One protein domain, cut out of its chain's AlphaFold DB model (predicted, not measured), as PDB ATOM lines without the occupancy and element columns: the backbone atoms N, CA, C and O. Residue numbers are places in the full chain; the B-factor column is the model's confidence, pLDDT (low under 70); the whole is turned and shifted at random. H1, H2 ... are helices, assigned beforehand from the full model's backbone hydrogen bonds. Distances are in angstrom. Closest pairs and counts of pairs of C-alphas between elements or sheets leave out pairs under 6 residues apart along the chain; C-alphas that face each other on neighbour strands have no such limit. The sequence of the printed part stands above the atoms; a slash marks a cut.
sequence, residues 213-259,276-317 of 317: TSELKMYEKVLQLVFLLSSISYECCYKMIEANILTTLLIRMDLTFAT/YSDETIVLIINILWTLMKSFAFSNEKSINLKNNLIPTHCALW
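What this domain is: This is residues 213 to 259 and 276 to 317 of the 317 residues of an uncharacterized protein of Apis mellifera (UniProt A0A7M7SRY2). The long helix H4 has H1 slanting along it and H2 crossing near its last residues, while H3 runs back along it and the tail with short H5 and H6 folds back past H3. The printed part has 89 residues, with helices H1 to H6 in chain order and no named strand: all helix. It is compact, radius of gyration of the C-alphas 13.1 A, spanning 37 by 30 by 20 A.

How they stand to each other: H4, residues 278 to 297, touches H1, residues 216 to 232, the C-alphas of Phe 227 and Ile 287 being closest at 5.5 A. H4 touches H2, residues 234 to 242, with residues 290 to 295 alone, about perpendicular at 78 degrees; the closest C-alphas, of Tyr 234 and Ser 294, are 5.4 A apart. H4 only just touches H3, residues 245 to 253, with 3 pairs of C-alphas within 8 A. H3 touches H6, residues 313 to 316. Every O i to N i+4 pair is within hydrogen-bond range in H2, H3 and H4, and 11 of 13 in H1.

Where its parts are: H4 runs 28.7 A from C-alpha 278 (135.580, 313.203, 172.181) to C-alpha 297 (134.391, 284.579, 172.825); H1 is 25.1 A long. H5, residues 305 to 308, touches no helix.

The domain as a whole: Residues 260 to 275 are cut out, a 16.6 A gap between C-alphas 259 and 276. Residues 254 to 259 and 296 to 317 have pLDDT under 70.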
ATOM      1  N   THR A 213     128.221 304.866 154.198       83.25
ATOM      2  CA  THR A 213     127.719 305.911 153.290       83.25
ATOM      3  C   THR A 213     127.258 307.186 154.002       83.25
ATOM      4  O   THR A 213     126.925 308.166 153.344       83.25
ATOM      5  N   SER A 214     127.277 307.211 155.338       82.44
ATOM      6  CA  SER A 214     126.749 308.322 156.134       82.44
ATOM      7  C   SER A 214     127.581 309.604 156.014       82.44
ATOM      8  O   SER A 214     128.813 309.591 156.133       82.44
ATOM      9  N   GLU A 215     126.888 310.732 155.857       79.06
ATOM     10  CA  GLU A 215     127.459 312.075 156.000       79.06
ATOM     11  C   GLU A 215     127.813 312.380 157.463       79.06
ATOM     12  O   GLU A 215     127.218 311.815 158.380       79.06
ATOM     13  N   LEU A 216     128.729 313.329 157.695       72.50
ATOM     14  CA  LEU A 216     129.255 313.658 159.028       72.50
ATOM     15  C   LEU A 216     128.152 313.949 160.069       72.50
ATOM     16  O   LEU A 216     128.249 313.502 161.206       72.50
ATOM     17  N   LYS A 217     127.071 314.636 159.668       76.56
ATOM     18  CA  LYS A 217     125.936 314.968 160.552       76.56
ATOM     19  C   LYS A 217     125.143 313.739 161.005       76.56
ATOM     20  O   LYS A 217     124.701 313.674 162.146       76.56
ATOM     21  N   MET A 218     124.963 312.768 160.110       80.00
ATOM     22  CA  MET A 218     124.192 311.550 160.384       80.00
ATOM     23  C   MET A 218     125.060 310.430 160.955       80.00
ATOM     24  O   MET A 218     124.535 309.525 161.603       80.00
ATOM     25  N   TYR A 219     126.377 310.508 160.752       85.19
ATOM     26  CA  TYR A 219     127.344 309.504 161.171       85.19
ATOM     27  C   TYR A 219     127.225 309.179 162.661       85.19
ATOM     28  O   TYR A 219     127.071 308.014 163.005       85.19
ATOM     29  N   GLU A 220     127.184 310.187 163.538       85.88
ATOM     30  CA  GLU A 220     127.045 309.984 164.989       85.88
ATOM     31  C   GLU A 220     125.757 309.218 165.346       85.88
ATOM     32  O   GLU A 220     125.768 308.313 166.180       85.88
ATOM     33  N   LYS A 221     124.635 309.528 164.684       87.31
ATOM     34  CA  LYS A 221     123.343 308.875 164.955       87.31
ATOM     35  C   LYS A 221     123.308 307.439 164.453       87.31
ATOM     36  O   LYS A 221     122.745 306.570 165.114       87.31
ATOM     37  N   VAL A 222     123.934 307.169 163.312       89.69
ATOM     38  CA  VAL A 222     124.084 305.801 162.801       89.69
ATOM     39  C   VAL A 222     125.053 305.012 163.684       89.69
ATOM     40  O   VAL A 222     124.775 303.864 164.024       89.69
ATOM     41  N   LEU A 223     126.121 305.647 164.163       90.50
ATOM     42  CA  LEU A 223     127.074 305.065 165.104       90.50
ATOM     43  C   LEU A 223     126.401 304.695 166.441       90.50
ATOM     44  O   LEU A 223     126.653 303.622 166.984       90.50
ATOM     45  N   GLN A 224     125.471 305.516 166.938       91.69
ATOM     46  CA  GLN A 224     124.658 305.187 168.118       91.69
ATOM     47  C   GLN A 224     123.798 303.930 167.907       91.69
ATOM     48  O   GLN A 224     123.649 303.131 168.835       91.69
ATOM     49  N   LEU A 225     123.275 303.703 166.695       92.56
ATOM     50  CA  LEU A 225     122.554 302.467 166.363       92.56
ATOM     51  C   LEU A 225     123.482 301.254 166.298       92.56
ATOM     52  O   LEU A 225     123.133 300.197 166.819       92.56
ATOM     53  N   VAL A 226     124.670 301.408 165.711       93.75
ATOM     54  CA  VAL A 226     125.702 300.359 165.703       93.75
ATOM     55  C   VAL A 226     126.052 299.949 167.132       93.75
ATOM     56  O   VAL A 226     126.091 298.758 167.456       93.75
ATOM     57  N   PHE A 227     126.262 300.929 168.010       94.00
ATOM     58  CA  PHE A 227     126.548 300.672 169.416       94.00
ATOM     59  C   PHE A 227     125.388 299.972 170.128       94.00
ATOM     60  O   PHE A 227     125.608 298.997 170.847       94.00
ATOM     61  N   LEU A 228     124.150 300.415 169.889       93.19
ATOM     62  CA  LEU A 228     122.957 299.771 170.432       93.19
ATOM     63  C   LEU A 228     122.908 298.285 170.044       93.19
ATOM     64  O   LEU A 228     122.787 297.431 170.919       93.19
ATOM     65  N   LEU A 229     123.030 297.971 168.750       93.50
ATOM     66  CA  LEU A 229     122.923 296.597 168.255       93.50
ATOM     67  C   LEU A 229     124.060 295.702 168.746       93.50
ATOM     68  O   LEU A 229     123.804 294.586 169.201       93.50
ATOM     69  N   SER A 230     125.297 296.201 168.706       92.88
ATOM     70  CA  SER A 230     126.467 295.452 169.182       92.88
ATOM     71  C   SER A 230     126.405 295.161 170.683       92.88
ATOM     72  O   SER A 230     126.820 294.093 171.126       92.88
ATOM     73  N   SER A 231     125.819 296.065 171.469       91.00
ATOM     74  CA  SER A 231     125.662 295.891 172.918       91.00
ATOM     75  C   SER A 231     124.568 294.888 173.303       91.00
ATOM     76  O   SER A 231     124.547 294.401 174.432       91.00
ATOM     77  N   ILE A 232     123.627 294.602 172.400       89.06
ATOM     78  CA  ILE A 232     122.476 293.737 172.683       89.06
ATOM     79  C   ILE A 232     122.765 292.272 172.357       89.06
ATOM     80  O   ILE A 232     122.263 291.399 173.068       89.06
ATOM     81  N   SER A 233     123.523 291.996 171.292       89.88
ATOM     82  CA  SER A 233     123.763 290.628 170.831       89.88
ATOM     83  C   SER A 233     125.054 290.466 170.037       89.88
ATOM     84  O   SER A 233     125.338 291.236 169.118       89.88
ATOM     85  N   TYR A 234     125.782 289.381 170.319       90.44
ATOM     86  CA  TYR A 234     126.950 288.977 169.538       90.44
ATOM     87  C   TYR A 234     126.593 288.555 168.105       90.44
ATOM     88  O   TYR A 234     127.386 288.799 167.203       90.44
ATOM     89  N   GLU A 235     125.395 288.013 167.856       90.94
ATOM     90  CA  GLU A 235     124.972 287.653 166.492       90.94
ATOM     91  C   GLU A 235     124.834 288.904 165.610       90.94
ATOM     92  O   GLU A 235     125.213 288.903 164.438       90.94
ATOM     93  N   CYS A 236     124.374 290.018 166.194       92.38
ATOM     94  CA  CYS A 236     124.364 291.309 165.507       92.38
ATOM     95  C   CYS A 236     125.788 291.781 165.191       92.38
ATOM     96  O   CYS A 236     126.021 292.298 164.099       92.38
ATOM     97  N   CYS A 237     126.743 291.584 166.110       92.06
ATOM     98  CA  CYS A 237     128.153 291.886 165.864       92.06
ATOM     99  C   CYS A 237     128.702 291.088 164.679       92.06
ATOM    100  O   CYS A 237     129.300 291.700 163.798       92.06
ATOM    101  N   TYR A 238     128.471 289.771 164.607       90.06
ATOM    102  CA  TYR A 238     128.966 288.965 163.483       90.06
ATOM    103  C   TYR A 238     128.417 289.450 162.152       90.06
ATOM    104  O   TYR A 238     129.202 289.702 161.244       90.06
ATOM    105  N   LYS A 239     127.105 289.682 162.061       91.88
ATOM    106  CA  LYS A 239     126.487 290.221 160.844       91.88
ATOM    107  C   LYS A 239     127.081 291.571 160.430       91.88
ATOM    108  O   LYS A 239     127.343 291.798 159.254       91.88
ATOM    109  N   MET A 240     127.334 292.467 161.385       93.00
ATOM    110  CA  MET A 240     127.981 293.755 161.099       93.00
ATOM    111  C   MET A 240     129.445 293.593 160.662       93.00
ATOM    112  O   MET A 240     129.915 294.332 159.796       93.00
ATOM    113  N   ILE A 241     130.177 292.634 161.233       89.31
ATOM    114  CA  ILE A 241     131.557 292.327 160.833       89.31
ATOM    115  C   ILE A 241     131.586 291.728 159.424       89.31
ATOM    116  O   ILE A 241     132.416 292.143 158.619       89.31
ATOM    117  N   GLU A 242     130.668 290.815 159.097       87.69
ATOM    118  CA  GLU A 242     130.493 290.289 157.737       87.69
ATOM    119  C   GLU A 242     130.204 291.409 156.728       87.69
ATOM    120  O   GLU A 242     130.697 291.364 155.603       87.69
ATOM    121  N   ALA A 243     129.506 292.462 157.162       87.62
ATOM    122  CA  ALA A 243     129.264 293.689 156.402       87.62
ATOM    123  C   ALA A 243     130.438 294.702 156.424       87.62
ATOM    124  O   ALA A 243     130.261 295.866 156.062       87.62
ATOM    125  N   ASN A 244     131.643 294.294 156.840       85.75
ATOM    126  CA  ASN A 244     132.873 295.102 156.858       85.75
ATOM    127  C   ASN A 244     132.802 296.389 157.705       85.75
ATOM    128  O   ASN A 244     133.429 297.411 157.385       85.75
ATOM    129  N   ILE A 245     132.077 296.350 158.829       88.94
ATOM    130  CA  ILE A 245     131.975 297.512 159.719       88.94
ATOM    131  C   ILE A 245     133.327 297.929 160.321       88.94
ATOM    132  O   ILE A 245     133.569 299.119 160.499       88.94
ATOM    133  N   LEU A 246     134.231 296.978 160.590       86.56
ATOM    134  CA  LEU A 246     135.548 297.256 161.178       86.56
ATOM    135  C   LEU A 246     136.390 298.139 160.259       86.56
ATOM    136  O   LEU A 246     136.859 299.192 160.679       86.56
ATOM    137  N   THR A 247     136.512 297.755 158.988       81.94
ATOM    138  CA  THR A 247     137.214 298.542 157.968       81.94
ATOM    139  C   THR A 247     136.602 299.932 157.831       81.94
ATOM    140  O   THR A 247     137.325 300.921 157.748       81.94
ATOM    141  N   THR A 248     135.270 300.026 157.880       84.62
ATOM    142  CA  THR A 248     134.560 301.311 157.827       84.62
ATOM    143  C   THR A 248     134.922 302.217 159.007       84.62
ATOM    144  O   THR A 248     135.212 303.394 158.798       84.62
ATOM    145  N   LEU A 249     134.931 301.687 160.234       86.19
ATOM    146  CA  LEU A 249     135.284 302.443 161.439       86.19
ATOM    147  C   LEU A 249     136.750 302.880 161.425       86.19
ATOM    148  O   LEU A 249     137.030 304.037 161.721       86.19
ATOM    149  N   LEU A 250     137.664 301.984 161.045       81.81
ATOM    150  CA  LEU A 250     139.096 302.276 160.975       81.81
ATOM    151  C   LEU A 250     139.380 303.387 159.957       81.81
ATOM    152  O   LEU A 250     139.943 304.402 160.340       81.81
ATOM    153  N   ILE A 251     138.875 303.277 158.720       75.19
ATOM    154  CA  ILE A 251     139.029 304.325 157.690       75.19
ATOM    155  C   ILE A 251     138.466 305.674 158.164       75.19
ATOM    156  O   ILE A 251     139.016 306.726 157.851       75.19
ATOM    157  N   ARG A 252     137.347 305.669 158.900       75.31
ATOM    158  CA  ARG A 252     136.711 306.903 159.389       75.31
ATOM    159  C   ARG A 252     137.436 307.516 160.585       75.31
ATOM    160  O   ARG A 252     137.427 308.737 160.683       75.31
ATOM    161  N   MET A 253     138.040 306.725 161.475       70.88
ATOM    162  CA  MET A 253     138.956 307.251 162.502       70.88
ATOM    163  C   MET A 253     140.219 307.829 161.867       70.88
ATOM    164  O   MET A 253     140.769 308.810 162.353       70.88
ATOM    165  N   ASP A 254     140.616 307.248 160.742       66.19
ATOM    166  CA  ASP A 254     141.817 307.574 159.997       66.19
ATOM    167  C   ASP A 254     141.616 308.728 158.990       66.19
ATOM    168  O   ASP A 254     142.200 308.774 157.906       66.19
ATOM    169  N   LEU A 255     140.766 309.707 159.328       52.38
ATOM    170  CA  LEU A 255     140.522 310.907 158.507       52.38
ATOM    171  C   LEU A 255     141.793 311.745 158.262       52.38
ATOM    172  O   LEU A 255     141.798 312.611 157.387       52.38
ATOM    173  N   THR A 256     142.882 311.460 158.973       47.47
ATOM    174  CA  THR A 256     144.214 312.012 158.712       47.47
ATOM    175  C   THR A 256     144.976 311.272 157.592       47.47
ATOM    176  O   THR A 256     145.856 311.879 156.981       47.47
ATOM    177  N   PHE A 257     144.611 310.033 157.225       43.81
ATOM    178  CA  PHE A 257     145.245 309.247 156.146       43.81
ATOM    179  C   PHE A 257     144.321 308.904 154.959       43.81
ATOM    180  O   PHE A 257     144.818 308.597 153.872       43.81
ATOM    181  N   ALA A 258     142.993 309.017 155.093       40.56
ATOM    182  CA  ALA A 258     142.019 308.645 154.052       40.56
ATOM    183  C   ALA A 258     142.081 309.473 152.739       40.56
ATOM    184  O   ALA A 258     141.368 309.170 151.783       40.56
ATOM    185  N   THR A 259     142.926 310.507 152.656       42.97
ATOM    186  CA  THR A 259     143.104 311.348 151.454       42.97
ATOM    187  C   THR A 259     144.305 310.975 150.575       42.97
ATOM    188  O   THR A 259     144.512 311.610 149.541       42.97
ATOM    189  N   TYR A 276     136.407 314.680 165.099       72.06
ATOM    190  CA  TYR A 276     135.227 314.216 165.815       72.06
ATOM    191  C   TYR A 276     135.298 314.686 167.268       72.06
ATOM    192  O   TYR A 276     136.364 314.694 167.873       72.06
ATOM    193  N   SER A 277     134.145 315.009 167.852       79.38
ATOM    194  CA  SER A 277     134.042 315.241 169.296       79.38
ATOM    195  C   SER A 277     134.569 314.032 170.079       79.38
ATOM    196  O   SER A 277     134.315 312.895 169.660       79.38
ATOM    197  N   ASP A 278     135.135 314.261 171.262       79.12
ATOM    198  CA  ASP A 278     135.580 313.203 172.181       79.12
ATOM    199  C   ASP A 278     134.512 312.120 172.410       79.12
ATOM    200  O   ASP A 278     134.810 310.927 172.396       79.12
ATOM    201  N   GLU A 279     133.239 312.511 172.528       83.81
ATOM    202  CA  GLU A 279     132.110 311.587 172.711       83.81
ATOM    203  C   GLU A 279     131.963 310.588 171.552       83.81
ATOM    204  O   GLU A 279     131.711 309.398 171.760       83.81
ATOM    205  N   THR A 280     132.164 311.059 170.320       83.56
ATOM    206  CA  THR A 280     132.103 310.226 169.113       83.56
ATOM    207  C   THR A 280     133.291 309.267 169.060       83.56
ATOM    208  O   THR A 280     133.107 308.097 168.734       83.56
ATOM    209  N   ILE A 281     134.492 309.718 169.436       83.81
ATOM    210  CA  ILE A 281     135.688 308.862 169.500       83.81
ATOM    211  C   ILE A 281     135.487 307.747 170.535       83.81
ATOM    212  O   ILE A 281     135.697 306.573 170.230       83.81
ATOM    213  N   VAL A 282     134.997 308.090 171.731       86.62
ATOM    214  CA  VAL A 282     134.659 307.113 172.778       86.62
ATOM    215  C   VAL A 282     133.630 306.099 172.273       86.62
ATOM    216  O   VAL A 282     133.771 304.899 172.519       86.62
ATOM    217  N   LEU A 283     132.616 306.549 171.529       88.69
ATOM    218  CA  LEU A 283     131.612 305.662 170.946       88.69
ATOM    219  C   LEU A 283     132.225 304.684 169.933       88.69
ATOM    220  O   LEU A 283     131.919 303.493 169.991       88.69
ATOM    221  N   ILE A 284     133.125 305.149 169.057       87.62
ATOM    222  CA  ILE A 284     133.843 304.275 168.117       87.62
ATOM    223  C   ILE A 284     134.675 303.234 168.876       87.62
ATOM    224  O   ILE A 284     134.581 302.044 168.571       87.62
ATOM    225  N   ILE A 285     135.438 303.647 169.891       87.12
ATOM    226  CA  ILE A 285     136.270 302.739 170.699       87.12
ATOM    227  C   ILE A 285     135.405 301.672 171.381       87.12
ATOM    228  O   ILE A 285     135.733 300.485 171.336       87.12
ATOM    229  N   ASN A 286     134.269 302.063 171.962       90.06
ATOM    230  CA  ASN A 286     133.346 301.130 172.610       90.06
ATOM    231  C   ASN A 286     132.742 300.125 171.619       90.06
ATOM    232  O   ASN A 286     132.598 298.942 171.944       90.06
ATOM    233  N   ILE A 287     132.411 300.569 170.404       91.69
ATOM    234  CA  ILE A 287     131.938 299.683 169.336       91.69
ATOM    235  C   ILE A 287     133.037 298.697 168.951       91.69
ATOM    236  O   ILE A 287     132.788 297.493 168.962       91.69
ATOM    237  N   LEU A 288     134.250 299.178 168.663       90.00
ATOM    238  CA  LEU A 288     135.389 298.327 168.311       90.00
ATOM    239  C   LEU A 288     135.643 297.281 169.395       90.00
ATOM    240  O   LEU A 288     135.731 296.094 169.091       90.00
ATOM    241  N   TRP A 289     135.667 297.690 170.662       88.25
ATOM    242  CA  TRP A 289     135.817 296.774 171.787       88.25
ATOM    243  C   TRP A 289     134.721 295.701 171.817       88.25
ATOM    244  O   TRP A 289     135.010 294.516 171.978       88.25
ATOM    245  N   THR A 290     133.461 296.091 171.621       89.00
ATOM    246  CA  THR A 290     132.317 295.167 171.655       89.00
ATOM    247  C   THR A 290     132.340 294.179 170.484       89.00
ATOM    248  O   THR A 290     132.096 292.983 170.672       89.00
ATOM    249  N   LEU A 291     132.706 294.649 169.289       88.38
ATOM    250  CA  LEU A 291     132.899 293.812 168.105       88.38
ATOM    251  C   LEU A 291     134.058 292.824 168.310       88.38
ATOM    252  O   LEU A 291     133.884 291.625 168.101       88.38
ATOM    253  N   MET A 292     135.210 293.283 168.800       84.69
ATOM    254  CA  MET A 292     136.371 292.422 169.057       84.69
ATOM    255  C   MET A 292     136.100 291.400 170.165       84.69
ATOM    256  O   MET A 292     136.491 290.238 170.048       84.69
ATOM    257  N   LYS A 293     135.359 291.790 171.209       83.88
ATOM    258  CA  LYS A 293     134.896 290.873 172.254       83.88
ATOM    259  C   LYS A 293     134.035 289.755 171.668       83.88
ATOM    260  O   LYS A 293     134.232 288.598 172.024       83.88
ATOM    261  N   SER A 294     133.123 290.070 170.746       80.94
ATOM    262  CA  SER A 294     132.327 289.032 170.077       80.94
ATOM    263  C   SER A 294     133.225 288.010 169.367       80.94
ATOM    264  O   SER A 294     133.013 286.809 169.495       80.94
ATOM    265  N   PHE A 295     134.302 288.449 168.715       70.06
ATOM    266  CA  PHE A 295     135.241 287.548 168.048       70.06
ATOM    267  C   PHE A 295     136.005 286.647 169.032       70.06
ATOM    268  O   PHE A 295     136.130 285.447 168.802       70.06
ATOM    269  N   ALA A 296     136.474 287.210 170.149       67.44
ATOM    270  CA  ALA A 296     137.290 286.494 171.129       67.44
ATOM    271  C   ALA A 296     136.535 285.388 171.891       67.44
ATOM    272  O   ALA A 296     137.162 284.444 172.365       67.44
ATOM    273  N   PHE A 297     135.208 285.496 172.019       62.47
ATOM    274  CA  PHE A 297     134.391 284.579 172.825       62.47
ATOM    275  C   PHE A 297     133.474 283.651 172.004       62.47
ATOM    276  O   PHE A 297     132.702 282.897 172.596       62.47
ATOM    277  N   SER A 298     133.553 283.659 170.667       55.91
ATOM    278  CA  SER A 298     132.818 282.697 169.829       55.91
ATOM    279  C   SER A 298     133.642 281.447 169.562       55.91
ATOM    280  O   SER A 298     134.626 281.485 168.823       55.91
ATOM    281  N   ASN A 299     133.175 280.318 170.087       51.19
ATOM    282  CA  ASN A 299     133.769 279.009 169.828       51.19
ATOM    283  C   ASN A 299     133.312 278.365 168.502       51.19
ATOM    284  O   ASN A 299     133.874 277.345 168.115       51.19
ATOM    285  N   GLU A 300     132.343 278.929 167.772       52.44
ATOM    286  CA  GLU A 300     131.769 278.300 166.572       52.44
ATOM    287  C   GLU A 300     131.448 279.346 165.491       52.44
ATOM    288  O   GLU A 300     130.777 280.327 165.780       52.44
ATOM    289  N   LYS A 301     131.869 279.086 164.237       53.56
ATOM    290  CA  LYS A 301     131.649 279.865 162.981       53.56
ATOM    291  C   LYS A 301     132.784 280.790 162.487       53.56
ATOM    292  O   LYS A 301     132.536 281.847 161.920       53.56
ATOM    293  N   SER A 302     134.046 280.363 162.565       46.88
ATOM    294  CA  SER A 302     135.204 281.141 162.067       46.88
ATOM    295  C   SER A 302     135.669 280.835 160.628       46.88
ATOM    296  O   SER A 302     136.770 281.237 160.247       46.88
ATOM    297  N   ILE A 303     134.882 280.128 159.805       47.28
ATOM    298  CA  ILE A 303     135.382 279.632 158.503       47.28
ATOM    299  C   ILE A 303     135.328 280.708 157.397       47.28
ATOM    300  O   ILE A 303     136.282 280.816 156.632       47.28
ATOM    301  N   ASN A 304     134.304 281.571 157.356       49.25
ATOM    302  CA  ASN A 304     134.188 282.622 156.324       49.25
ATOM    303  C   ASN A 304     134.801 283.979 156.724       49.25
ATOM    304  O   ASN A 304     135.071 284.814 155.865       49.25
ATOM    305  N   LEU A 305     135.085 284.195 158.013       48.94
ATOM    306  CA  LEU A 305     135.609 285.468 158.528       48.94
ATOM    307  C   LEU A 305     137.083 285.720 158.183       48.94
ATOM    308  O   LEU A 305     137.473 286.876 158.033       48.94
ATOM    309  N   LYS A 306     137.905 284.675 158.006       48.31
ATOM    310  CA  LYS A 306     139.343 284.832 157.695       48.31
ATOM    311  C   LYS A 306     139.609 285.603 156.397       48.31
ATOM    312  O   LYS A 306     140.652 286.239 156.296       48.31
ATOM    313  N   ASN A 307     138.668 285.595 155.453       48.50
ATOM    314  CA  ASN A 307     138.817 286.298 154.176       48.50
ATOM    315  C   ASN A 307     138.418 287.784 154.255       48.50
ATOM    316  O   ASN A 307     138.975 288.590 153.518       48.50
ATOM    317  N   ASN A 308     137.518 288.159 155.175       48.09
ATOM    318  CA  ASN A 308     137.093 289.554 155.392       48.09
ATOM    319  C   ASN A 308     137.945 290.281 156.450       48.09
ATOM    320  O   ASN A 308     137.863 291.496 156.599       48.09
ATOM    321  N   LEU A 309     138.762 289.532 157.198       48.22
ATOM    322  CA  LEU A 309     139.576 290.016 158.314       48.22
ATOM    323  C   LEU A 309     140.887 290.684 157.914       48.22
ATOM    324  O   LEU A 309     141.610 291.091 158.814       48.22
ATOM    325  N   ILE A 310     141.225 290.782 156.627       46.28
ATOM    326  CA  ILE A 310     142.352 291.612 156.200       46.28
ATOM    327  C   ILE A 310     141.776 293.014 156.011       46.28
ATOM    328  O   ILE A 310     141.148 293.266 154.977       46.28
ATOM    329  N   PRO A 311     141.938 293.938 156.980       48.59
ATOM    330  CA  PRO A 311     141.617 295.327 156.724       48.59
ATOM    331  C   PRO A 311     142.486 295.726 155.536       48.59
ATOM    332  O   PRO A 311     143.676 295.396 155.493       48.59
ATOM    333  N   THR A 312     141.899 296.381 154.537       49.97
ATOM    334  CA  THR A 312     142.680 296.961 153.439       49.97
ATOM    335  C   THR A 312     143.868 297.701 154.039       49.97
ATOM    336  O   THR A 312     143.669 298.413 155.015       49.97
ATOM    337  N   HIS A 313     145.076 297.514 153.497       41.75
ATOM    338  CA  HIS A 313     146.372 297.928 154.068       41.75
ATOM    339  C   HIS A 313     146.421 299.360 154.654       41.75
ATOM    340  O   HIS A 313     147.270 299.654 155.488       41.75
ATOM    341  N   CYS A 314     145.508 300.246 154.251       40.84
ATOM    342  CA  CYS A 314     145.317 301.582 154.816       40.84
ATOM    343  C   CYS A 314     144.715 301.616 156.237       40.84
ATOM    344  O   CYS A 314     144.932 302.586 156.930       40.84
ATOM    345  N   ALA A 315     143.981 300.600 156.696       40.09
ATOM    346  CA  ALA A 315     143.246 300.623 157.969       40.09
ATOM    347  C   ALA A 315     144.060 300.150 159.195       40.09
ATOM    348  O   ALA A 315     143.528 300.107 160.302       40.09
ATOM    349  N   LEU A 316     145.313 299.727 158.998       33.28
ATOM    350  CA  LEU A 316     146.180 299.136 160.031       33.28
ATOM    351  C   LEU A 316     147.456 299.950 160.307       33.28
ATOM    352  O   LEU A 316     148.347 299.433 160.982       33.28
ATOM    353  N   TRP A 317     147.571 301.163 159.765       36.97
ATOM    354  CA  TRP A 317     148.763 302.002 159.908       36.97
ATOM    355  C   TRP A 317     148.534 303.179 160.842       36.97
ATOM    356  O   TRP A 317     147.542 303.900 160.630       36.97
TER     357      TRP A 317